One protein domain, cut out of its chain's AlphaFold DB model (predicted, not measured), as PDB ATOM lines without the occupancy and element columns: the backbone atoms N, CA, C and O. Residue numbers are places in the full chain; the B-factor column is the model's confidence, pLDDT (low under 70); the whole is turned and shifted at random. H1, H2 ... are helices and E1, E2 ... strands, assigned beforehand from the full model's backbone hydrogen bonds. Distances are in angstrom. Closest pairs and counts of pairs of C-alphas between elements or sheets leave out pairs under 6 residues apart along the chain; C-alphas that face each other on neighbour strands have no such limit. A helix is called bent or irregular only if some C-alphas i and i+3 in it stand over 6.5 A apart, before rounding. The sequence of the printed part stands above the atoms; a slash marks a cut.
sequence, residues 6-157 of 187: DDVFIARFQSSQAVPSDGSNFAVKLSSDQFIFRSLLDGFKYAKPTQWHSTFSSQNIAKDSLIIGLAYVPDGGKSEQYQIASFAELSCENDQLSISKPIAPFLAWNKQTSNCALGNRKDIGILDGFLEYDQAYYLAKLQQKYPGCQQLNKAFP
ATOM      1  N   ASP A   6       4.402 -35.269 -37.575       92.38
ATOM      2  CA  ASP A   6       3.725 -36.365 -38.278       92.38
ATOM      3  C   ASP A   6       3.368 -36.020 -39.731       92.38
ATOM      4  O   ASP A   6       3.159 -36.922 -40.549       92.38
ATOM      5  N   ASP A   7       3.324 -34.733 -40.077       93.62
ATOM      6  CA  ASP A   7       3.047 -34.262 -41.436       93.62
ATOM      7  C   ASP A   7       4.303 -34.298 -42.323       93.62
ATOM      8  O   ASP A   7       4.215 -34.085 -43.534       93.62
ATOM      9  N   VAL A   8       5.478 -34.562 -41.737       96.75
ATOM     10  CA  VAL A   8       6.760 -34.497 -42.441       96.75
ATOM     11  C   VAL A   8       6.986 -35.737 -43.292       96.75
ATOM     12  O   VAL A   8       7.118 -36.855 -42.777       96.75
ATOM     13  N   PHE A   9       7.143 -35.521 -44.594       97.38
ATOM     14  CA  PHE A   9       7.540 -36.547 -45.551       97.38
ATOM     15  C   PHE A   9       8.865 -36.205 -46.238       97.38
ATOM     16  O   PHE A   9       9.214 -35.036 -46.394       97.38
ATOM     17  N   ILE A  10       9.585 -37.235 -46.683       98.31
ATOM     18  CA  ILE A  10      10.678 -37.125 -47.657       98.31
ATOM     19  C   ILE A  10      10.297 -37.934 -48.890       98.31
ATOM     20  O   ILE A  10       9.729 -39.021 -48.771       98.31
ATOM     21  N   ALA A  11      10.608 -37.408 -50.072       97.94
ATOM     22  CA  ALA A  11      10.375 -38.093 -51.336       97.94
ATOM     23  C   ALA A  11      11.349 -37.631 -52.425       97.94
ATOM     24  O   ALA A  11      12.052 -36.633 -52.281       97.94
ATOM     25  N   ARG A  12      11.344 -38.338 -53.554       97.62
ATOM     26  CA  ARG A  12      11.924 -37.874 -54.817       97.62
ATOM     27  C   ARG A  12      10.849 -37.187 -55.644       97.62
ATOM     28  O   ARG A  12       9.818 -37.790 -55.946       97.62
ATOM     29  N   PHE A  13      11.094 -35.941 -56.023       97.62
ATOM     30  CA  PHE A  13      10.209 -35.197 -56.909       97.62
ATOM     31  C   PHE A  13      10.272 -35.756 -58.333       97.62
ATOM     32  O   PHE A  13      11.355 -36.013 -58.846       97.62
ATOM     33  N   GLN A  14       9.126 -35.930 -58.995       96.50
ATOM     34  CA  GLN A  14       9.084 -36.435 -60.373       96.50
ATOM     35  C   GLN A  14       8.493 -35.434 -61.358       96.50
ATOM     36  O   GLN A  14       9.040 -35.240 -62.440       96.50
ATOM     37  N   SER A  15       7.355 -34.828 -61.021       95.19
ATOM     38  CA  SER A  15       6.726 -33.802 -61.859       95.19
ATOM     39  C   SER A  15       5.623 -33.070 -61.102       95.19
ATOM     40  O   SER A  15       5.106 -33.574 -60.106       95.19
ATOM     41  N   SER A  16       5.239 -31.908 -61.624       94.62
ATOM     42  CA  SER A  16       4.105 -31.115 -61.157       94.62
ATOM     43  C   SER A  16       3.311 -30.620 -62.361       94.62
ATOM     44  O   SER A  16       3.890 -30.059 -63.293       94.62
ATOM     45  N   GLN A  17       2.004 -30.874 -62.378       92.81
ATOM     46  CA  GLN A  17       1.121 -30.528 -63.494       92.81
ATOM     47  C   GLN A  17      -0.134 -29.840 -62.973       92.81
ATOM     48  O   GLN A  17      -0.747 -30.324 -62.024       92.81
ATOM     49  N   ALA A  18      -0.521 -28.728 -63.597       90.81
ATOM     50  CA  ALA A  18      -1.770 -28.050 -63.265       90.81
ATOM     51  C   ALA A  18      -2.965 -28.967 -63.572       90.81
ATOM     52  O   ALA A  18      -2.982 -29.644 -64.604       90.81
ATOM     53  N   VAL A  19      -3.953 -28.995 -62.682       86.62
ATOM     54  CA  VAL A  19      -5.176 -29.780 -62.863       86.62
ATOM     55  C   VAL A  19      -6.136 -28.980 -63.758       86.62
ATOM     56  O   VAL A  19      -6.550 -27.891 -63.371       86.62
ATOM     57  N   PRO A  20      -6.530 -29.481 -64.947       72.12
ATOM     58  CA  PRO A  20      -7.269 -28.682 -65.935       72.12
ATOM     59  C   PRO A  20      -8.612 -28.113 -65.452       72.12
ATOM     60  O   PRO A  20      -9.055 -27.084 -65.951       72.12
ATOM     61  N   SER A  21      -9.267 -28.783 -64.501       69.19
ATOM     62  CA  SER A  21     -10.575 -28.399 -63.953       69.19
ATOM     63  C   SER A  21     -10.493 -27.523 -62.698       69.19
ATOM     64  O   SER A  21     -11.528 -27.122 -62.177       69.19
ATOM     65  N   ASP A  22      -9.287 -27.261 -62.190       67.69
ATOM     66  CA  ASP A  22      -9.053 -26.533 -60.946       67.69
ATOM     67  C   ASP A  22      -7.793 -25.678 -61.105       67.69
ATOM     68  O   ASP A  22      -6.666 -26.142 -60.931       67.69
ATOM     69  N   GLY A  23      -7.994 -24.413 -61.482       61.16
ATOM     70  CA  GLY A  23      -6.918 -23.493 -61.864       61.16
ATOM     71  C   GLY A  23      -5.913 -23.161 -60.754       61.16
ATOM     72  O   GLY A  23      -4.938 -22.462 -61.021       61.16
ATOM     73  N   SER A  24      -6.129 -23.648 -59.529       75.94
ATOM     74  CA  SER A  24      -5.237 -23.447 -58.382       75.94
ATOM     75  C   SER A  24      -4.489 -24.701 -57.934       75.94
ATOM     76  O   SER A  24      -3.513 -24.582 -57.193       75.94
ATOM     77  N   ASN A  25      -4.907 -25.888 -58.382       88.06
ATOM     78  CA  ASN A  25      -4.368 -27.153 -57.895       88.06
ATOM     79  C   ASN A  25      -3.403 -27.799 -58.891       88.06
ATOM     80  O   ASN A  25      -3.615 -27.824 -60.103       88.06
ATOM     81  N   PHE A  26      -2.338 -28.379 -58.351       93.19
ATOM     82  CA  PHE A  26      -1.302 -29.083 -59.091       93.19
ATOM     83  C   PHE A  26      -1.230 -30.525 -58.607       93.19
ATOM     84  O   PHE A  26      -1.066 -30.774 -57.412       93.19
ATOM     85  N   ALA A  27      -1.319 -31.477 -59.531       94.25
ATOM     86  CA  ALA A  27      -1.004 -32.870 -59.262       94.25
ATOM     87  C   ALA A  27       0.519 -33.028 -59.207       94.25
ATOM     88  O   ALA A  27       1.225 -32.705 -60.170       94.25
ATOM     89  N   VAL A  28       1.021 -33.531 -58.084       96.12
ATOM     90  CA  VAL A  28       2.447 -33.760 -57.855       96.12
ATOM     91  C   VAL A  28       2.712 -35.256 -57.934       96.12
ATOM     92  O   VAL A  28       2.035 -36.059 -57.299       96.12
ATOM     93  N   LYS A  29       3.707 -35.652 -58.726       96.06
ATOM     94  CA  LYS A  29       4.200 -37.030 -58.726       96.06
ATOM     95  C   LYS A  29       5.450 -37.104 -57.877       96.06
ATOM     96  O   LYS A  29       6.417 -36.384 -58.129       96.06
ATOM     97  N   LEU A  30       5.414 -38.011 -56.913       96.25
ATOM     98  CA  LEU A  30       6.516 -38.341 -56.029       96.25
ATOM     99  C   LEU A  30       6.883 -39.814 -56.210       96.25
ATOM    100  O   LEU A  30       6.062 -40.623 -56.642       96.25
ATOM    101  N   SER A  31       8.120 -40.159 -55.882       95.69
ATOM    102  CA  SER A  31       8.548 -41.546 -55.732       95.69
ATOM    103  C   SER A  31       9.339 -41.721 -54.444       95.69
ATOM    104  O   SER A  31       9.925 -40.766 -53.933       95.69
ATOM    105  N   SER A  32       9.381 -42.953 -53.939       94.75
ATOM    106  CA  SER A  32      10.064 -43.280 -52.680       94.75
ATOM    107  C   SER A  32       9.585 -42.423 -51.500       94.75
ATOM    108  O   SER A  32      10.359 -42.147 -50.591       94.75
ATOM    109  N   ASP A  33       8.327 -41.986 -51.525       94.62
ATOM    110  CA  ASP A  33       7.725 -41.146 -50.500       94.62
ATOM    111  C   ASP A  33       7.566 -41.900 -49.178       94.62
ATOM    112  O   ASP A  33       7.123 -43.050 -49.135       94.62
ATOM    113  N   GLN A  34       7.966 -41.253 -48.084       94.50
ATOM    114  CA  GLN A  34       7.851 -41.795 -46.733       94.50
ATOM    115  C   GLN A  34       7.597 -40.667 -45.738       94.50
ATOM    116  O   GLN A  34       8.278 -39.643 -45.776       94.50
ATOM    117  N   PHE A  35       6.680 -40.885 -44.796       94.44
ATOM    118  CA  PHE A  35       6.559 -40.043 -43.606       94.44
ATOM    119  C   PHE A  35       7.622 -40.436 -42.580       94.44
ATOM    120  O   PHE A  35       7.792 -41.616 -42.274       94.44
ATOM    121  N   ILE A  36       8.379 -39.461 -42.075       94.38
ATOM    122  CA  ILE A  36       9.694 -39.743 -41.472       94.38
ATOM    123  C   ILE A  36       9.681 -39.768 -39.952       94.38
ATOM    124  O   ILE A  36      10.471 -40.518 -39.363       94.38
ATOM    125  N   PHE A  37       8.798 -38.979 -39.341       93.25
ATOM    126  CA  PHE A  37       8.675 -38.872 -37.887       93.25
ATOM    127  C   PHE A  37       7.433 -39.554 -37.316       93.25
ATOM    128  O   PHE A  37       7.319 -39.630 -36.095       93.25
ATOM    129  N   ARG A  38       6.565 -40.111 -38.171       90.69
ATOM    130  CA  ARG A  38       5.448 -40.950 -37.730       90.69
ATOM    131  C   ARG A  38       5.960 -42.185 -36.994       90.69
ATOM    132  O   ARG A  38       6.961 -42.794 -37.385       90.69
ATOM    133  N   SER A  39       5.248 -42.569 -35.945       84.44
ATOM    134  CA  SER A  39       5.480 -43.817 -35.231       84.44
ATOM    135  C   SER A  39       4.993 -45.021 -36.046       84.44
ATOM    136  O   SER A  39       4.226 -44.897 -36.999       84.44
ATOM    137  N   LEU A  40       5.400 -46.229 -35.655       76.38
ATOM    138  CA  LEU A  40       4.889 -47.459 -36.280       76.38
ATOM    139  C   LEU A  40       3.378 -47.645 -36.057       76.38
ATOM    140  O   LEU A  40       2.703 -48.233 -36.898       76.38
ATOM    141  N   LEU A  41       2.845 -47.127 -34.947       76.50
ATOM    142  CA  LEU A  41       1.421 -47.213 -34.610       76.50
ATOM    143  C   LEU A  41       0.564 -46.300 -35.498       76.50
ATOM    144  O   LEU A  41      -0.607 -46.588 -35.739       76.50
ATOM    145  N   ASP A  42       1.164 -45.253 -36.061       77.88
ATOM    146  CA  ASP A  42       0.498 -44.337 -36.988       77.88
ATOM    147  C   ASP A  42       0.159 -44.990 -38.333       77.88
ATOM    148  O   ASP A  42      -0.698 -44.488 -39.061       77.88
ATOM    149  N   GLY A  43       0.749 -46.150 -38.648       66.75
ATOM    150  CA  GLY A  43       0.383 -46.942 -39.826       66.75
ATOM    151  C   GLY A  43      -1.080 -47.403 -39.833       66.75
ATOM    152  O   GLY A  43      -1.631 -47.643 -40.903       66.75
ATOM    153  N   PHE A  44      -1.729 -47.485 -38.666       71.12
ATOM    154  CA  PHE A  44      -3.167 -47.771 -38.563       71.12
ATOM    155  C   PHE A  44      -4.037 -46.514 -38.668       71.12
ATOM    156  O   PHE A  44      -5.216 -46.604 -38.997       71.12
ATOM    157  N   LYS A  45      -3.462 -45.344 -38.370       76.00
ATOM    158  CA  LYS A  45      -4.163 -44.056 -38.358       76.00
ATOM    159  C   LYS A  45      -4.189 -43.408 -39.738       76.00
ATOM    160  O   LYS A  45      -5.183 -42.783 -40.097       76.00
ATOM    161  N   TYR A  46      -3.110 -43.545 -40.506       79.75
ATOM    162  CA  TYR A  46      -2.965 -42.879 -41.794       79.75
ATOM    163  C   TYR A  46      -2.936 -43.877 -42.946       79.75
ATOM    164  O   TYR A  46      -2.133 -44.810 -42.958       79.75
ATOM    165  N   ALA A  47      -3.765 -43.634 -43.960       82.00
ATOM    166  CA  ALA A  47      -3.694 -44.397 -45.195       82.00
ATOM    167  C   ALA A  47      -2.427 -44.036 -45.981       82.00
ATOM    168  O   ALA A  47      -1.911 -42.911 -45.904       82.00
ATOM    169  N   LYS A  48      -1.937 -45.004 -46.759       84.56
ATOM    170  CA  LYS A  48      -0.816 -44.786 -47.667       84.56
ATOM    171  C   LYS A  48      -1.238 -43.788 -48.759       84.56
ATOM    172  O   LYS A  48      -2.303 -43.977 -49.345       84.56
ATOM    173  N   PRO A  49      -0.426 -42.765 -49.065       87.06
ATOM    174  CA  PRO A  49      -0.733 -41.823 -50.134       87.06
ATOM    175  C   PRO A  49      -0.850 -42.531 -51.487       87.06
ATOM    176  O   PRO A  49       0.048 -43.278 -51.881       87.06
ATOM    177  N   THR A  50      -1.935 -42.272 -52.215       87.31
ATOM    178  CA  THR A  50      -2.074 -42.674 -53.628       87.31
ATOM    179  C   THR A  50      -2.027 -41.471 -54.559       87.31
ATOM    180  O   THR A  50      -1.671 -41.607 -55.732       87.31
ATOM    181  N   GLN A  51      -2.341 -40.279 -54.043       91.56
ATOM    182  CA  GLN A  51      -2.365 -39.035 -54.801       91.56
ATOM    183  C   GLN A  51      -1.808 -37.886 -53.964       91.56
ATOM    184  O   GLN A  51      -2.116 -37.763 -52.779       91.56
ATOM    185  N   TRP A  52      -1.014 -37.034 -54.609       94.94
ATOM    186  CA  TRP A  52      -0.418 -35.853 -54.002       94.94
ATOM    187  C   TRP A  52      -0.828 -34.607 -54.779       94.94
ATOM    188  O   TRP A  52      -0.698 -34.551 -56.006       94.94
ATOM    189  N   HIS A  53      -1.293 -33.598 -54.055       94.38
ATOM    190  CA  HIS A  53      -1.742 -32.327 -54.606       94.38
ATOM    191  C   HIS A  53      -1.027 -31.162 -53.930       94.38
ATOM    192  O   HIS A  53      -0.585 -31.271 -52.794       94.38
ATOM    193  N   SER A  54      -0.897 -30.039 -54.626       94.38
ATOM    194  CA  SER A  54      -0.387 -28.786 -54.064       94.38
ATOM    195  C   SER A  54      -1.181 -27.607 -54.620       94.38
ATOM    196  O   SER A  54      -1.709 -27.692 -55.723       94.38
ATOM    197  N   THR A  55      -1.254 -26.507 -53.875       92.94
ATOM    198  CA  THR A  55      -1.872 -25.241 -54.321       92.94
ATOM    199  C   THR A  55      -0.844 -24.272 -54.921       92.94
ATOM    200  O   THR A  55      -1.100 -23.081 -55.088       92.94
ATOM    201  N   PHE A  56       0.366 -24.763 -55.199       91.88
ATOM    202  CA  PHE A  56       1.482 -23.970 -55.695       91.88
ATOM    203  C   PHE A  56       2.202 -24.699 -56.827       91.88
ATOM    204  O   PHE A  56       2.326 -25.923 -56.837       91.88
ATOM    205  N   SER A  57       2.731 -23.929 -57.777       90.38
ATOM    206  CA  SER A  57       3.542 -24.500 -58.850       90.38
ATOM    207  C   SER A  57       4.896 -24.962 -58.320       90.38
ATOM    208  O   SER A  57       5.587 -24.244 -57.597       90.38
ATOM    209  N   SER A  58       5.288 -26.161 -58.737       90.94
ATOM    210  CA  SER A  58       6.586 -26.783 -58.457       90.94
ATOM    211  C   SER A  58       7.299 -27.213 -59.743       90.94
ATOM    212  O   SER A  58       8.181 -28.064 -59.723       90.94
ATOM    213  N   GLN A  59       6.938 -26.613 -60.881       84.19
ATOM    214  CA  GLN A  59       7.467 -26.981 -62.203       84.19
ATOM    215  C   GLN A  59       8.978 -26.742 -62.355       84.19
ATOM    216  O   GLN A  59       9.613 -27.393 -63.178       84.19
ATOM    217  N   ASN A  60       9.553 -25.840 -61.553       88.88
ATOM    218  CA  ASN A  60      10.981 -25.512 -61.595       88.88
ATOM    219  C   ASN A  60      11.855 -26.463 -60.764       88.88
ATOM    220  O   ASN A  60      13.074 -26.320 -60.769       88.88
ATOM    221  N   ILE A  61      11.255 -27.400 -60.029       94.44
ATOM    222  CA  ILE A  61      12.006 -28.378 -59.246       94.44
ATOM    223  C   ILE A  61      12.507 -29.465 -60.186       94.44
ATOM    224  O   ILE A  61      11.745 -30.025 -60.976       94.44
ATOM    225  N   ALA A  62      13.806 -29.750 -60.113       94.75
ATOM    226  CA  ALA A  62      14.405 -30.755 -60.969       94.75
ATOM    227  C   ALA A  62      13.835 -32.146 -60.663       94.75
ATOM    228  O   ALA A  62      13.574 -32.520 -59.515       94.75
ATOM    229  N   LYS A  63      13.640 -32.932 -61.722       95.81
ATOM    230  CA  LYS A  63      13.264 -34.337 -61.594       95.81
ATOM    231  C   LYS A  63      14.325 -35.086 -60.779       95.81
ATOM    232  O   LYS A  63      15.516 -34.837 -60.930       95.81
ATOM    233  N   ASP A  64      13.869 -36.012 -59.944       95.88
ATOM    234  CA  ASP A  64      14.655 -36.799 -58.992       95.88
ATOM    235  C   ASP A  64      15.328 -35.981 -57.869       95.88
ATOM    236  O   ASP A  64      16.061 -36.557 -57.053       95.88
ATOM    237  N   SER A  65      15.033 -34.680 -57.732       96.81
ATOM    238  CA  SER A  65      15.417 -33.916 -56.540       96.81
ATOM    239  C   SER A  65      14.831 -34.559 -55.287       96.81
ATOM    240  O   SER A  65      13.657 -34.943 -55.251       96.81
ATOM    241  N   LEU A  66      15.658 -34.691 -54.252       98.12
ATOM    242  CA  LEU A  66      15.197 -35.126 -52.945       98.12
ATOM    243  C   LEU A  66      14.541 -33.933 -52.249       98.12
ATOM    244  O   LEU A  66      15.130 -32.858 -52.163       98.12
ATOM    245  N   ILE A  67      13.314 -34.118 -51.780       98.38
ATOM    246  CA  ILE A  67      12.536 -33.072 -51.122       98.38
ATOM    247  C   ILE A  67      12.099 -33.526 -49.740       98.38
ATOM    248  O   ILE A  67      11.868 -34.715 -49.509       98.38
ATOM    249  N   ILE A  68      11.947 -32.562 -48.841       98.50
ATOM    250  CA  ILE A  68      11.320 -32.723 -47.535       98.50
ATOM    251  C   ILE A  68      10.172 -31.728 -47.421       98.50
ATOM    252  O   ILE A  68      10.329 -30.551 -47.748       98.50
ATOM    253  N   GLY A  69       9.000 -32.191 -47.004       97.19
ATOM    254  CA  GLY A  69       7.799 -31.370 -47.029       97.19
ATOM    255  C   GLY A  69       6.795 -31.711 -45.953       97.19
ATOM    256  O   GLY A  69       6.973 -32.653 -45.187       97.19
ATOM    257  N   LEU A  70       5.737 -30.907 -45.927       96.19
ATOM    258  CA  LEU A  70       4.603 -31.039 -45.025       96.19
ATOM    259  C   LEU A  70       3.380 -31.421 -45.840       96.19
ATOM    260  O   LEU A  70       3.051 -30.742 -46.819       96.19
ATOM    261  N   ALA A  71       2.700 -32.489 -45.441       95.00
ATOM    262  CA  ALA A  71       1.474 -32.909 -46.091       95.00
ATOM    263  C   ALA A  71       0.459 -33.490 -45.122       95.00
ATOM    264  O   ALA A  71       0.800 -34.183 -44.166       95.00
ATOM    265  N   TYR A  72      -0.805 -33.244 -45.437       91.38
ATOM    266  CA  TYR A  72      -1.947 -33.656 -44.641       91.38
ATOM    267  C   TYR A  72      -3.062 -34.169 -45.549       91.38
ATOM    268  O   TYR A  72      -3.089 -33.896 -46.748       91.38
ATOM    269  N   VAL A  73      -3.992 -34.916 -44.969       89.00
ATOM    270  CA  VAL A  73      -5.223 -35.321 -45.650       89.00
ATOM    271  C   VAL A  73      -6.243 -34.191 -45.482       89.00
ATOM    272  O   VAL A  73      -6.525 -33.829 -44.339       89.00
ATOM    273  N   PRO A  74      -6.800 -33.615 -46.561       81.56
ATOM    274  CA  PRO A  74      -7.884 -32.643 -46.456       81.56
ATOM    275  C   PRO A  74      -9.123 -33.245 -45.785       81.56
ATOM    276  O   PRO A  74      -9.473 -34.403 -46.034       81.56
ATOM    277  N   ASP A  75      -9.825 -32.449 -44.980       70.50
ATOM    278  CA  ASP A  75     -11.105 -32.849 -44.395       70.50
ATOM    279  C   ASP A  75     -12.103 -33.212 -45.513       70.50
ATOM    280  O   ASP A  75     -12.304 -32.435 -46.446       70.50
ATOM    281  N   GLY A  76     -12.723 -34.399 -45.448       58.59
ATOM    282  CA  GLY A  76     -13.690 -34.827 -46.477       58.59
ATOM    283  C   GLY A  76     -13.646 -36.290 -46.934       58.59
ATOM    284  O   GLY A  76     -14.256 -36.625 -47.945       58.59
ATOM    285  N   GLY A  77     -12.963 -37.183 -46.208       60.72
ATOM    286  CA  GLY A  77     -13.182 -38.635 -46.327       60.72
ATOM    287  C   GLY A  77     -12.339 -39.385 -47.364       60.72
ATOM    288  O   GLY A  77     -12.557 -40.577 -47.557       60.72
ATOM    289  N   LYS A  78     -11.354 -38.742 -48.004       69.62
ATOM    290  CA  LYS A  78     -10.406 -39.411 -48.914       69.62
ATOM    291  C   LYS A  78      -9.019 -39.502 -48.284       69.62
ATOM    292  O   LYS A  78      -8.132 -38.723 -48.607       69.62
ATOM    293  N   SER A  79      -8.840 -40.475 -47.392       75.06
ATOM    294  CA  SER A  79      -7.618 -40.668 -46.591       75.06
ATOM    295  C   SER A  79      -6.327 -40.875 -47.394       75.06
ATOM    296  O   SER A  79      -5.241 -40.730 -46.841       75.06
ATOM    297  N   GLU A  80      -6.428 -41.191 -48.685       82.38
ATOM    298  CA  GLU A  80      -5.287 -41.437 -49.574       82.38
ATOM    299  C   GLU A  80      -4.876 -40.218 -50.421       82.38
ATOM    300  O   GLU A  80      -3.831 -40.250 -51.079       82.38
ATOM    301  N   GLN A  81      -5.690 -39.155 -50.424       88.62
ATOM    302  CA  GLN A  81      -5.413 -37.913 -51.146       88.62
ATOM    303  C   GLN A  81      -4.723 -36.930 -50.210       88.62
ATOM    304  O   GLN A  81      -5.344 -36.376 -49.305       88.62
ATOM    305  N   TYR A  82      -3.434 -36.707 -50.435       93.56
ATOM    306  CA  TYR A  82      -2.629 -35.827 -49.603       93.56
ATOM    307  C   TYR A  82      -2.449 -34.462 -50.259       93.56
ATOM    308  O   TYR A  82      -2.070 -34.350 -51.426       93.56
ATOM    309  N   GLN A  83      -2.677 -33.418 -49.472       93.88
ATOM    310  CA  GLN A  83      -2.366 -32.042 -49.807       93.88
ATOM    311  C   GLN A  83      -0.997 -31.686 -49.231       93.88
ATOM    312  O   GLN A  83      -0.785 -31.718 -48.019       93.88
ATOM    313  N   ILE A  84      -0.073 -31.315 -50.106       95.69
ATOM    314  CA  ILE A  84       1.227 -30.761 -49.759       95.69
ATOM    315  C   ILE A  84       1.030 -29.280 -49.441       95.69
ATOM    316  O   ILE A  84       0.595 -28.500 -50.294       95.69
ATOM    317  N   ALA A  85       1.358 -28.895 -48.211       94.31
ATOM    318  CA  ALA A  85       1.306 -27.507 -47.765       94.31
ATOM    319  C   ALA A  85       2.506 -26.711 -48.292       94.31
ATOM    320  O   ALA A  85       2.359 -25.596 -48.782       94.31
ATOM    321  N   SER A  86       3.699 -27.305 -48.216       95.06
ATOM    322  CA  SER A  86       4.942 -26.795 -48.799       95.06
ATOM    323  C   SER A  86       6.009 -27.893 -48.772       95.06
ATOM    324  O   SER A  86       5.842 -28.923 -48.113       95.06
ATOM    325  N   PHE A  87       7.114 -27.674 -49.474       96.94
ATOM    326  CA  PHE A  87       8.318 -28.493 -49.366       96.94
ATOM    327  C   PHE A  87       9.572 -27.668 -49.663       96.94
ATOM    328  O   PHE A  87       9.493 -26.571 -50.214       96.94
ATOM    329  N   ALA A  88      10.727 -28.213 -49.306       96.50
ATOM    330  CA  ALA A  88      12.048 -27.697 -49.631       96.50
ATOM    331  C   ALA A  88      12.915 -28.817 -50.219       96.50
ATOM    332  O   ALA A  88      12.615 -30.002 -50.053       96.50
ATOM    333  N   GLU A  89      13.998 -28.447 -50.894       97.44
ATOM    334  CA  GLU A  89      15.008 -29.417 -51.321       97.44
ATOM    335  C   GLU A  89      15.817 -29.880 -50.106       97.44
ATOM    336  O   GLU A  89      16.221 -29.071 -49.265       97.44
ATOM    337  N   LEU A  90      16.026 -31.192 -50.018       98.00
ATOM    338  CA  LEU A  90      16.872 -31.840 -49.027       98.00
ATOM    339  C   LEU A  90      18.162 -32.274 -49.720       98.00
ATOM    340  O   LEU A  90      18.165 -33.203 -50.528       98.00
ATOM    341  N   SER A  91      19.261 -31.613 -49.389       97.00
ATOM    342  CA  SER A  91      20.576 -31.910 -49.945       97.00
ATOM    343  C   SER A  91      21.408 -32.698 -48.941       97.00
ATOM    344  O   SER A  91      21.255 -32.550 -47.729       97.00
ATOM    345  N   CYS A  92      22.301 -33.538 -49.456       97.12
ATOM    346  CA  CYS A  92      23.326 -34.190 -48.657       97.12
ATOM    347  C   CYS A  92      24.669 -34.019 -49.348       97.12
ATOM    348  O   CYS A  92      24.851 -34.489 -50.472       97.12
ATOM    349  N   GLU A  93      25.592 -33.350 -48.669       96.56
ATOM    350  CA  GLU A  93      26.933 -33.083 -49.168       96.56
ATOM    351  C   GLU A  93      27.929 -33.329 -48.037       96.56
ATOM    352  O   GLU A  93      27.698 -32.905 -46.908       96.56
ATOM    353  N   ASN A  94      29.013 -34.057 -48.320       96.50
ATOM    354  CA  ASN A  94      30.003 -34.456 -47.310       96.50
ATOM    355  C   ASN A  94      29.364 -35.106 -46.065       96.50
ATOM    356  O   ASN A  94      29.733 -34.801 -44.933       96.50
ATOM    357  N   ASP A  95      28.366 -35.968 -46.294       97.25
ATOM    358  CA  ASP A  95      27.563 -36.643 -45.264       97.25
ATOM    359  C   ASP A  95      26.793 -35.712 -44.315       97.25
ATOM    360  O   ASP A  95      26.294 -36.152 -43.282       97.25
ATOM    361  N   GLN A  96      26.612 -34.444 -44.684       97.56
ATOM    362  CA  GLN A  96      25.814 -33.485 -43.930       97.56
ATOM    363  C   GLN A  96      24.525 -33.139 -44.665       97.56
ATOM    364  O   GLN A  96      24.530 -32.763 -45.841       97.56
ATOM    365  N   LEU A  97      23.409 -33.247 -43.945       97.69
ATOM    366  CA  LEU A  97      22.100 -32.846 -44.435       97.69
ATOM    367  C   LEU A  97      21.931 -31.331 -44.347       97.69
ATOM    368  O   LEU A  97      22.194 -30.711 -43.317       97.69
ATOM    369  N   SER A  98      21.399 -30.742 -45.411       97.00
ATOM    370  CA  SER A  98      20.951 -29.353 -45.424       97.00
ATOM    371  C   SER A  98      19.589 -29.243 -46.097       97.00
ATOM    372  O   SER A  98      19.219 -30.058 -46.942       97.00
ATOM    373  N   ILE A  99      18.810 -28.249 -45.675       97.00
ATOM    374  CA  ILE A  99      17.455 -28.018 -46.172       97.00
ATOM    375  C   ILE A  99      17.393 -26.608 -46.741       97.00
ATOM    376  O   ILE A  99      17.756 -25.641 -46.065       97.00
ATOM    377  N   SER A 100      16.941 -26.496 -47.987       95.06
ATOM    378  CA  SER A 100      16.743 -25.203 -48.633       95.06
ATOM    379  C   SER A 100      15.515 -24.475 -48.071       95.06
ATOM    380  O   SER A 100      14.859 -24.913 -47.123       95.06
ATOM    381  N   LYS A 101      15.199 -23.299 -48.617       93.38
ATOM    382  CA  LYS A 101      14.001 -22.570 -48.190       93.38
ATOM    383  C   LYS A 101      12.730 -23.234 -48.742       93.38
ATOM    384  O   LYS A 101      12.760 -23.762 -49.854       93.38
ATOM    385  N   PRO A 102      11.604 -23.162 -48.010       94.56
ATOM    386  CA  PRO A 102      10.322 -23.656 -48.500       94.56
ATOM    387  C   PRO A 102       9.918 -22.996 -49.822       94.56
ATOM    388  O   PRO A 102      10.000 -21.773 -49.981       94.56
ATOM    389  N   ILE A 103       9.419 -23.799 -50.759       93.38
ATOM    390  CA  ILE A 103       8.984 -23.339 -52.083       93.38
ATOM    391  C   ILE A 103       7.719 -22.474 -52.017       93.38
ATOM    392  O   ILE A 103       7.519 -21.601 -52.861       93.38
ATOM    393  N   ALA A 104       6.876 -22.684 -51.006       91.94
ATOM    394  CA  ALA A 104       5.639 -21.946 -50.786       91.94
ATOM    395  C   ALA A 104       5.493 -21.524 -49.314       91.94
ATOM    396  O   ALA A 104       6.004 -22.221 -48.431       91.94
ATOM    397  N   PRO A 105       4.810 -20.397 -49.025       91.19
ATOM    398  CA  PRO A 105       4.415 -20.055 -47.664       91.19
ATOM    399  C   PRO A 105       3.446 -21.113 -47.138       91.19
ATOM    400  O   PRO A 105       2.623 -21.624 -47.894       91.19
ATOM    401  N   PHE A 106       3.509 -21.397 -45.846       91.12
ATOM    402  CA  PHE A 106       2.599 -22.326 -45.184       91.12
ATOM    403  C   PHE A 106       2.240 -21.802 -43.794       91.12
ATOM    404  O   PHE A 106       2.860 -20.860 -43.289       91.12
ATOM    405  N   LEU A 107       1.195 -22.380 -43.201       89.94
ATOM    406  CA  LEU A 107       0.756 -22.015 -41.862       89.94
ATOM    407  C   LEU A 107       1.731 -22.603 -40.838       89.94
ATOM    408  O   LEU A 107       1.845 -23.821 -40.714       89.94
ATOM    409  N   ALA A 108       2.410 -21.730 -40.105       90.69
ATOM    410  CA  ALA A 108       3.442 -22.092 -39.145       90.69
ATOM    411  C   ALA A 108       3.143 -21.464 -37.780       90.69
ATOM    412  O   ALA A 108       2.589 -20.363 -37.693       90.69
ATOM    413  N   TRP A 109       3.522 -22.156 -36.707       90.44
ATOM    414  CA  TRP A 109       3.513 -21.599 -35.361       90.44
ATOM    415  C   TRP A 109       4.683 -20.634 -35.169       90.44
ATOM    416  O   TRP A 109       5.845 -21.023 -35.243       90.44
ATOM    417  N   ASN A 110       4.389 -19.372 -34.874       86.50
ATOM    418  CA  ASN A 110       5.409 -18.418 -34.476       86.50
ATOM    419  C   ASN A 110       5.561 -18.444 -32.949       86.50
ATOM    420  O   ASN A 110       4.686 -17.981 -32.218       86.50
ATOM    421  N   LYS A 111       6.698 -18.960 -32.464       82.44
ATOM    422  CA  LYS A 111       6.995 -19.056 -31.024       82.44
ATOM    423  C   LYS A 111       7.138 -17.689 -30.345       82.44
ATOM    424  O   LYS A 111       6.806 -17.569 -29.172       82.44
ATOM    425  N   GLN A 112       7.593 -16.660 -31.063       84.25
ATOM    426  CA  GLN A 112       7.779 -15.312 -30.512       84.25
ATOM    427  C   GLN A 112       6.438 -14.618 -30.259       84.25
ATOM    428  O   GLN A 112       6.252 -13.986 -29.224       84.25
ATOM    429  N   THR A 113       5.494 -14.751 -31.191       86.50
ATOM    430  CA  THR A 113       4.167 -14.118 -31.105       86.50
ATOM    431  C   THR A 113       3.085 -15.049 -30.565       86.50
ATOM    432  O   THR A 113       1.956 -14.608 -30.364       86.50
ATOM    433  N   SER A 114       3.414 -16.321 -30.319       87.88
ATOM    434  CA  SER A 114       2.499 -17.357 -29.828       87.88
ATOM    435  C   SER A 114       1.195 -17.437 -30.631       87.88
ATOM    436  O   SER A 114       0.100 -17.543 -30.077       87.88
ATOM    437  N   ASN A 115       1.304 -17.364 -31.958       88.31
ATOM    438  CA  ASN A 115       0.172 -17.496 -32.866       88.31
ATOM    439  C   ASN A 115       0.561 -18.240 -34.151       88.31
ATOM    440  O   ASN A 115       1.733 -18.360 -34.505       88.31
ATOM    441  N   CYS A 116      -0.445 -18.764 -34.852       87.88
ATOM    442  CA  CYS A 116      -0.256 -19.312 -36.193       87.88
ATOM    443  C   CYS A 116      -0.392 -18.196 -37.224       87.88
ATOM    444  O   CYS A 116      -1.388 -17.472 -37.220       87.88
ATOM    445  N   ALA A 117       0.562 -18.110 -38.142       85.38
ATOM    446  CA  ALA A 117       0.496 -17.193 -39.270       85.38
ATOM    447  C   ALA A 117       1.061 -17.858 -40.527       85.38
ATOM    448  O   ALA A 117       1.839 -18.811 -40.450       85.38
ATOM    449  N   LEU A 118       0.664 -17.356 -41.697       83.38
ATOM    450  CA  LEU A 118       1.365 -17.690 -42.931       83.38
ATOM    451  C   LEU A 118       2.761 -17.072 -42.859       83.38
ATOM    452  O   LEU A 118       2.910 -15.850 -42.836       83.38
ATOM    453  N   GLY A 119       3.776 -17.927 -42.778       68.25
ATOM    454  CA  GLY A 119       5.164 -17.496 -42.688       68.25
ATOM    455  C   GLY A 119       5.650 -16.836 -43.970       68.25
ATOM    456  O   GLY A 119       5.338 -17.296 -45.069       68.25
ATOM    457  N   ASN A 120       6.486 -15.801 -43.859       68.50
ATOM    458  CA  ASN A 120       7.280 -15.374 -45.006       68.50
ATOM    459  C   ASN A 120       8.304 -16.475 -45.334       68.50
ATOM    460  O   ASN A 120       8.981 -16.985 -44.441       68.50
ATOM    461  N   ARG A 121       8.464 -16.808 -46.624       64.25
ATOM    462  CA  ARG A 121       9.414 -17.832 -47.108       64.25
ATOM    463  C   ARG A 121      10.855 -17.588 -46.649       64.25
ATOM    464  O   ARG A 121      11.660 -18.513 -46.650       64.25
ATOM    465  N   LYS A 122      11.207 -16.344 -46.309       66.50
ATOM    466  CA  LYS A 122      12.561 -15.984 -45.874       66.50
ATOM    467  C   LYS A 122      12.868 -16.423 -44.443       66.50
ATOM    468  O   LYS A 122      14.012 -16.798 -44.179       66.50
ATOM    469  N   ASP A 123      11.865 -16.479 -43.573       75.69
ATOM    470  CA  ASP A 123      12.105 -16.473 -42.127       75.69
ATOM    471  C   ASP A 123      11.844 -17.832 -41.468       75.69
ATOM    472  O   ASP A 123      12.431 -18.117 -40.430       75.69
ATOM    473  N   ILE A 124      11.040 -18.700 -42.093       86.69
ATOM    474  CA  ILE A 124      10.625 -19.984 -41.508       86.69
ATOM    475  C   ILE A 124      11.179 -21.152 -42.333       86.69
ATOM    476  O   ILE A 124      11.016 -21.203 -43.554       86.69
ATOM    477  N   GLY A 125      11.874 -22.077 -41.669       92.19
ATOM    478  CA  GLY A 125      12.308 -23.350 -42.255       92.19
ATOM    479  C   GLY A 125      11.152 -24.346 -42.396       92.19
ATOM    480  O   GLY A 125      10.155 -24.233 -41.700       92.19
ATOM    481  N   ILE A 126      11.254 -25.346 -43.277       94.50
ATOM    482  CA  ILE A 126      10.144 -26.303 -43.511       94.50
ATOM    483  C   ILE A 126       9.856 -27.212 -42.303       94.50
ATOM    484  O   ILE A 126       8.751 -27.725 -42.168       94.50
ATOM    485  N   LEU A 127      10.855 -27.411 -41.435       94.69
ATOM    486  CA  LEU A 127      10.724 -28.127 -40.158       94.69
ATOM    487  C   LEU A 127      10.648 -27.166 -38.969       94.69
ATOM    488  O   LEU A 127      10.801 -27.573 -37.819       94.69
ATOM    489  N   ASP A 128      10.499 -25.880 -39.264       87.94
ATOM    490  CA  ASP A 128      10.262 -24.841 -38.287       87.94
ATOM    491  C   ASP A 128       8.771 -24.491 -38.298       87.94
ATOM    492  O   ASP A 128       8.072 -24.675 -39.297       87.94
ATOM    493  N   GLY A 129       8.256 -24.011 -37.174       83.56
ATOM    494  CA  GLY A 129       6.830 -23.714 -37.045       83.56
ATOM    495  C   GLY A 129       5.953 -24.852 -36.523       83.56
ATOM    496  O   GLY A 129       4.729 -24.770 -36.650       83.56
ATOM    497  N   PHE A 130       6.553 -25.870 -35.905       91.69
ATOM    498  CA  PHE A 130       5.841 -26.793 -35.016       91.69
ATOM    499  C   PHE A 130       5.777 -26.226 -33.592       91.69
ATOM    500  O   PHE A 130       6.525 -25.309 -33.226       91.69
ATOM    501  N   LEU A 131       4.878 -26.772 -32.771       89.31
ATOM    502  CA  LEU A 131       4.710 -26.328 -31.386       89.31
ATOM    503  C   LEU A 131       5.904 -26.735 -30.515       89.31
ATOM    504  O   LEU A 131       6.379 -25.937 -29.709       89.31
ATOM    505  N   GLU A 132       6.408 -27.953 -30.699       89.44
ATOM    506  CA  GLU A 132       7.355 -28.586 -29.786       89.44
ATOM    507  C   GLU A 132       8.792 -28.109 -30.032       89.44
ATOM    508  O   GLU A 132       9.378 -27.393 -29.217       89.44
ATOM    509  N   TYR A 133       9.364 -28.460 -31.183       93.00
ATOM    510  CA  TYR A 133      10.781 -28.239 -31.487       93.00
ATOM    511  C   TYR A 133      10.973 -27.405 -32.756       93.00
ATOM    512  O   TYR A 133      10.004 -27.064 -33.428       93.00
ATOM    513  N   ASP A 134      12.203 -26.970 -33.009       92.31
ATOM    514  CA  ASP A 134      12.578 -26.174 -34.181       92.31
ATOM    515  C   ASP A 134      13.247 -27.036 -35.265       92.31
ATOM    516  O   ASP A 134      13.484 -28.239 -35.092       92.31
ATOM    517  N   GLN A 135      13.598 -26.411 -36.389       94.31
ATOM    518  CA  GLN A 135      14.259 -27.108 -37.490       94.31
ATOM    519  C   GLN A 135      15.595 -27.744 -37.082       94.31
ATOM    520  O   GLN A 135      15.918 -28.816 -37.594       94.31
ATOM    521  N   ALA A 136      16.370 -27.128 -36.183       95.31
ATOM    522  CA  ALA A 136      17.671 -27.661 -35.779       95.31
ATOM    523  C   ALA A 136      17.515 -29.024 -35.090       95.31
ATOM    524  O   ALA A 136      18.232 -29.974 -35.412       95.31
ATOM    525  N   TYR A 137      16.516 -29.150 -34.213       96.81
ATOM    526  CA  TYR A 137      16.180 -30.415 -33.567       96.81
ATOM    527  C   TYR A 137      15.792 -31.510 -34.573       96.81
ATOM    528  O   TYR A 137      16.318 -32.626 -34.519       96.81
ATOM    529  N   TYR A 138      14.884 -31.217 -35.509       96.94
ATOM    530  CA  TYR A 138      14.427 -32.227 -36.471       96.94
ATOM    531  C   TYR A 138      15.486 -32.570 -37.515       96.94
ATOM    532  O   TYR A 138      15.594 -33.734 -37.903       96.94
ATOM    533  N   LEU A 139      16.316 -31.607 -37.924       96.69
ATOM    534  CA  LEU A 139      17.452 -31.863 -38.804       96.69
ATOM    535  C   LEU A 139      18.479 -32.777 -38.123       96.69
ATOM    536  O   LEU A 139      18.948 -33.728 -38.744       96.69
ATOM    537  N   ALA A 140      18.755 -32.575 -36.830       97.31
ATOM    538  CA  ALA A 140      19.610 -33.478 -36.061       97.31
ATOM    539  C   ALA A 140      19.027 -34.901 -35.983       97.31
ATOM    540  O   ALA A 140      19.756 -35.876 -36.169       97.31
ATOM    541  N   LYS A 141      17.708 -35.046 -35.787       97.25
ATOM    542  CA  LYS A 141      17.040 -36.361 -35.853       97.25
ATOM    543  C   LYS A 141      17.163 -37.018 -37.228       97.25
ATOM    544  O   LYS A 141      17.392 -38.224 -37.304       97.25
ATOM    545  N   LEU A 142      17.017 -36.253 -38.311       97.00
ATOM    546  CA  LEU A 142      17.207 -36.767 -39.670       97.00
ATOM    547  C   LEU A 142      18.643 -37.227 -39.896       97.00
ATOM    548  O   LEU A 142      18.840 -38.322 -40.416       97.00
ATOM    549  N   GLN A 143      19.623 -36.441 -39.449       97.81
ATOM    550  CA  GLN A 143      21.040 -36.783 -39.546       97.81
ATOM    551  C   GLN A 143      21.363 -38.059 -38.757       97.81
ATOM    552  O   GLN A 143      22.112 -38.903 -39.230       97.81
ATOM    553  N   GLN A 144      20.764 -38.255 -37.580       97.31
ATOM    554  CA  GLN A 144      20.919 -39.503 -36.822       97.31
ATOM    555  C   GLN A 144      20.302 -40.707 -37.545       97.31
ATOM    556  O   GLN A 144      20.867 -41.799 -37.519       97.31
ATOM    557  N   LYS A 145      19.147 -40.521 -38.197       96.38
ATOM    558  CA  LYS A 145      18.456 -41.582 -38.949       96.38
ATOM    559  C   LYS A 145      19.183 -41.944 -40.247       96.38
ATOM    560  O   LYS A 145      19.201 -43.113 -40.629       96.38
ATOM    561  N   TYR A 146      19.790 -40.957 -40.902       96.88
ATOM    562  CA  TYR A 146      20.561 -41.108 -42.134       96.88
ATOM    563  C   TYR A 146      21.950 -40.466 -41.963       96.88
ATOM    564  O   TYR A 146      22.156 -39.350 -42.438       96.88
ATOM    565  N   PRO A 147      22.900 -41.156 -41.296       95.81
ATOM    566  CA  PRO A 147      24.215 -40.597 -40.964       95.81
ATOM    567  C   PRO A 147      25.056 -40.114 -42.146       95.81
ATOM    568  O   PRO A 147      25.947 -39.298 -41.937       95.81
ATOM    569  N   GLY A 148      24.792 -40.601 -43.358       94.94
ATOM    570  CA  GLY A 148      25.496 -40.182 -44.563       94.94
ATOM    571  C   GLY A 148      24.662 -40.275 -45.837       94.94
ATOM    572  O   GLY A 148      23.596 -40.907 -45.897       94.94
ATOM    573  N   CYS A 149      25.186 -39.669 -46.900       96.81
ATOM    574  CA  CYS A 149      24.473 -39.485 -48.163       96.81
ATOM    575  C   CYS A 149      24.151 -40.814 -48.840       96.81
ATOM    576  O   CYS A 149      23.105 -40.959 -49.473       96.81
ATOM    577  N   GLN A 150      25.008 -41.823 -48.675       95.56
ATOM    578  CA  GLN A 150      24.746 -43.160 -49.200       95.56
ATOM    579  C   GLN A 150      23.500 -43.793 -48.560       95.56
ATOM    580  O   GLN A 150      22.684 -44.389 -49.262       95.56
ATOM    581  N   GLN A 151      23.332 -43.666 -47.241       96.00
ATOM    582  CA  GLN A 151      22.192 -44.246 -46.523       96.00
ATOM    583  C   GLN A 151      20.902 -43.498 -46.860       96.00
ATOM    584  O   GLN A 151      19.879 -44.138 -47.104       96.00
ATOM    585  N   LEU A 152      20.974 -42.168 -46.963       96.94
ATOM    586  CA  LEU A 152      19.861 -41.344 -47.422       96.94
ATOM    587  C   LEU A 152      19.425 -41.736 -48.841       96.94
ATOM    588  O   LEU A 152      18.263 -42.056 -49.067       96.94
ATOM    589  N   ASN A 153      20.359 -41.790 -49.794       95.12
ATOM    590  CA  ASN A 153      20.057 -42.152 -51.181       95.12
ATOM    591  C   ASN A 153      19.574 -43.602 -51.319       95.12
ATOM    592  O   ASN A 153      18.769 -43.889 -52.197       95.12
ATOM    593  N   LYS A 154      20.011 -44.515 -50.446       95.00
ATOM    594  CA  LYS A 154      19.489 -45.888 -50.402       95.00
ATOM    595  C   LYS A 154      18.049 -45.942 -49.886       95.00
ATOM    596  O   LYS A 154      17.270 -46.753 -50.376       95.00
ATOM    597  N   ALA A 155      17.701 -45.113 -48.903       95.81
ATOM    598  CA  ALA A 155      16.335 -45.011 -48.393       95.81
ATOM    599  C   ALA A 155      15.398 -44.307 -49.389       95.81
ATOM    600  O   ALA A 155      14.223 -44.659 -49.479       95.81
ATOM    601  N   PHE A 156      15.935 -43.360 -50.166       96.62
ATOM    602  CA  PHE A 156      15.221 -42.569 -51.169       96.62
ATOM    603  C   PHE A 156      15.905 -42.667 -52.539       96.62
ATOM    604  O   PHE A 156      16.496 -41.686 -53.011       96.62
ATOM    605  N   PRO A 157      15.870 -43.843 -53.184       94.81
ATOM    606  CA  PRO A 157      16.553 -44.051 -54.454       94.81
ATOM    607  C   PRO A 157      15.919 -43.212 -55.565       94.81
ATOM    608  O   PRO A 157      14.696 -43.100 -55.656       94.81
TER     609      PRO A 157
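AT A GLANCE: This is residues 6 to 157 of the 187 residues of an uncharacterized protein of Acinetobacter sp. WCHAc010052 (UniProt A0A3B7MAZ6). The core is a small closed barrel of five strands, E1, E2, E3, E5 and E4, and strand E5 runs on past the ring to make a hairpin with E6, where helices H2 and H3 pack on the outside. A separate small hairpin, E7 and E8, lies off the barrel, and the short helix H1 lies away from the ring in the loop between E2 and E3. The printed part has 152 residues, with eight named strands and three named helices in the order E1 E2 H1 E3 E4 E5 E6 E7 E8 H2 H3; the barrel is mixed, the E7 and E8 sheet antiparallel, and the class is mixed, helices and strands. The whole is compact and rounded, with a radius of gyration of the C-alphas of 15.2 A and spans of 44 by 40 by 35 A.

IN THESE COORDINATES: Find C-alpha 8 at (6.760, -34.497, -42.441); from there E1 runs through residues 8 to 19, 24.1 A long, and bends by 95 degrees at residue 12. E2, residues 22 to 35, is 27.0 A long and bends by 101 degrees at residue 32. H1 is residues 40 to 44 and is neither bent nor irregular, but only just: C-alphas 41 and 44 are 6.1 A apart. Next come E3, residues 51 to 54, and E4, residues 66 to 72, 19.1 A long. Find C-alpha 81 at (-5.413, -37.913, -51.146), where E5 begins; it runs to residue 93 over 32.8 A and bends by 73 degrees at residue 85. E6 is residues 96 to 99, E7 residues 107 to 110 and E8 residues 115 to 118. H2, residues 135 to 145, is 15.1 A long, and H3, residues 149 to 155, ends at C-alpha 155 at (16.335, -45.011, -48.393).

HOW THE PARTS SIT: Go round the ring from E1: it forms an antiparallel hairpin with E2, with N 14 and O 29 at 2.9 A. On the other side of E2 lies E3, antiparallel, with N 28 and O 52 at 2.9 A. E3 and E5 are parallel, with N 84 and O 53 at 2.7 A. E4 and E5 are an antiparallel hairpin, with N 85 and O 70 at 2.9 A. E4 and E1 close the ring, antiparallel, with N 11 and O 67 at 3.0 A. E5 pairs in a staggered way, with E3 over residues 81 to 84, with E4 over 83 to 89 and with E6 over 90 to 93; N 91 and O 98 are 2.9 A apart. E4, E5 and E6 are a meander, each strand the antiparallel neighbour of the one before. H2 is on the barrel, outside it, over none of the strands; its closest C-alphas to E6 are those of Gln 143 and Leu 97, 6.4 A apart. H3 is also on it and outside, at a height of 7.8 A over the sheet; the C-alphas of Cys 149 and Cys 92 in E5 are the closest, 5.4 A apart. H2 and H3 are near each other, with 5 pairs of C-alphas within 10 A. H1 is not on the barrel. E7 and E8 are a hairpin, with N 110 and O 115 at 2.9 A; E7 is apart from E5, but only just, at 8.1 A. In H2 and H3 every O i to N i+4 pair is within hydrogen-bond range; in H1 it is 0 of 1, beside 2 of 2 O i to N i+3 pairs.

THE WHOLE: The two C-alphas farthest apart are those of Ser 21 and Asn 94, 44.3 A. The printed part has no cut. The links E3 to E4 and E8 to H2 are long; the second, residues 119 to 134, holds no named element. The mean pLDDT of the printed part is 89.9, and residues 21 to 23, 43, 76 to 78 and 119 to 122 are under 70.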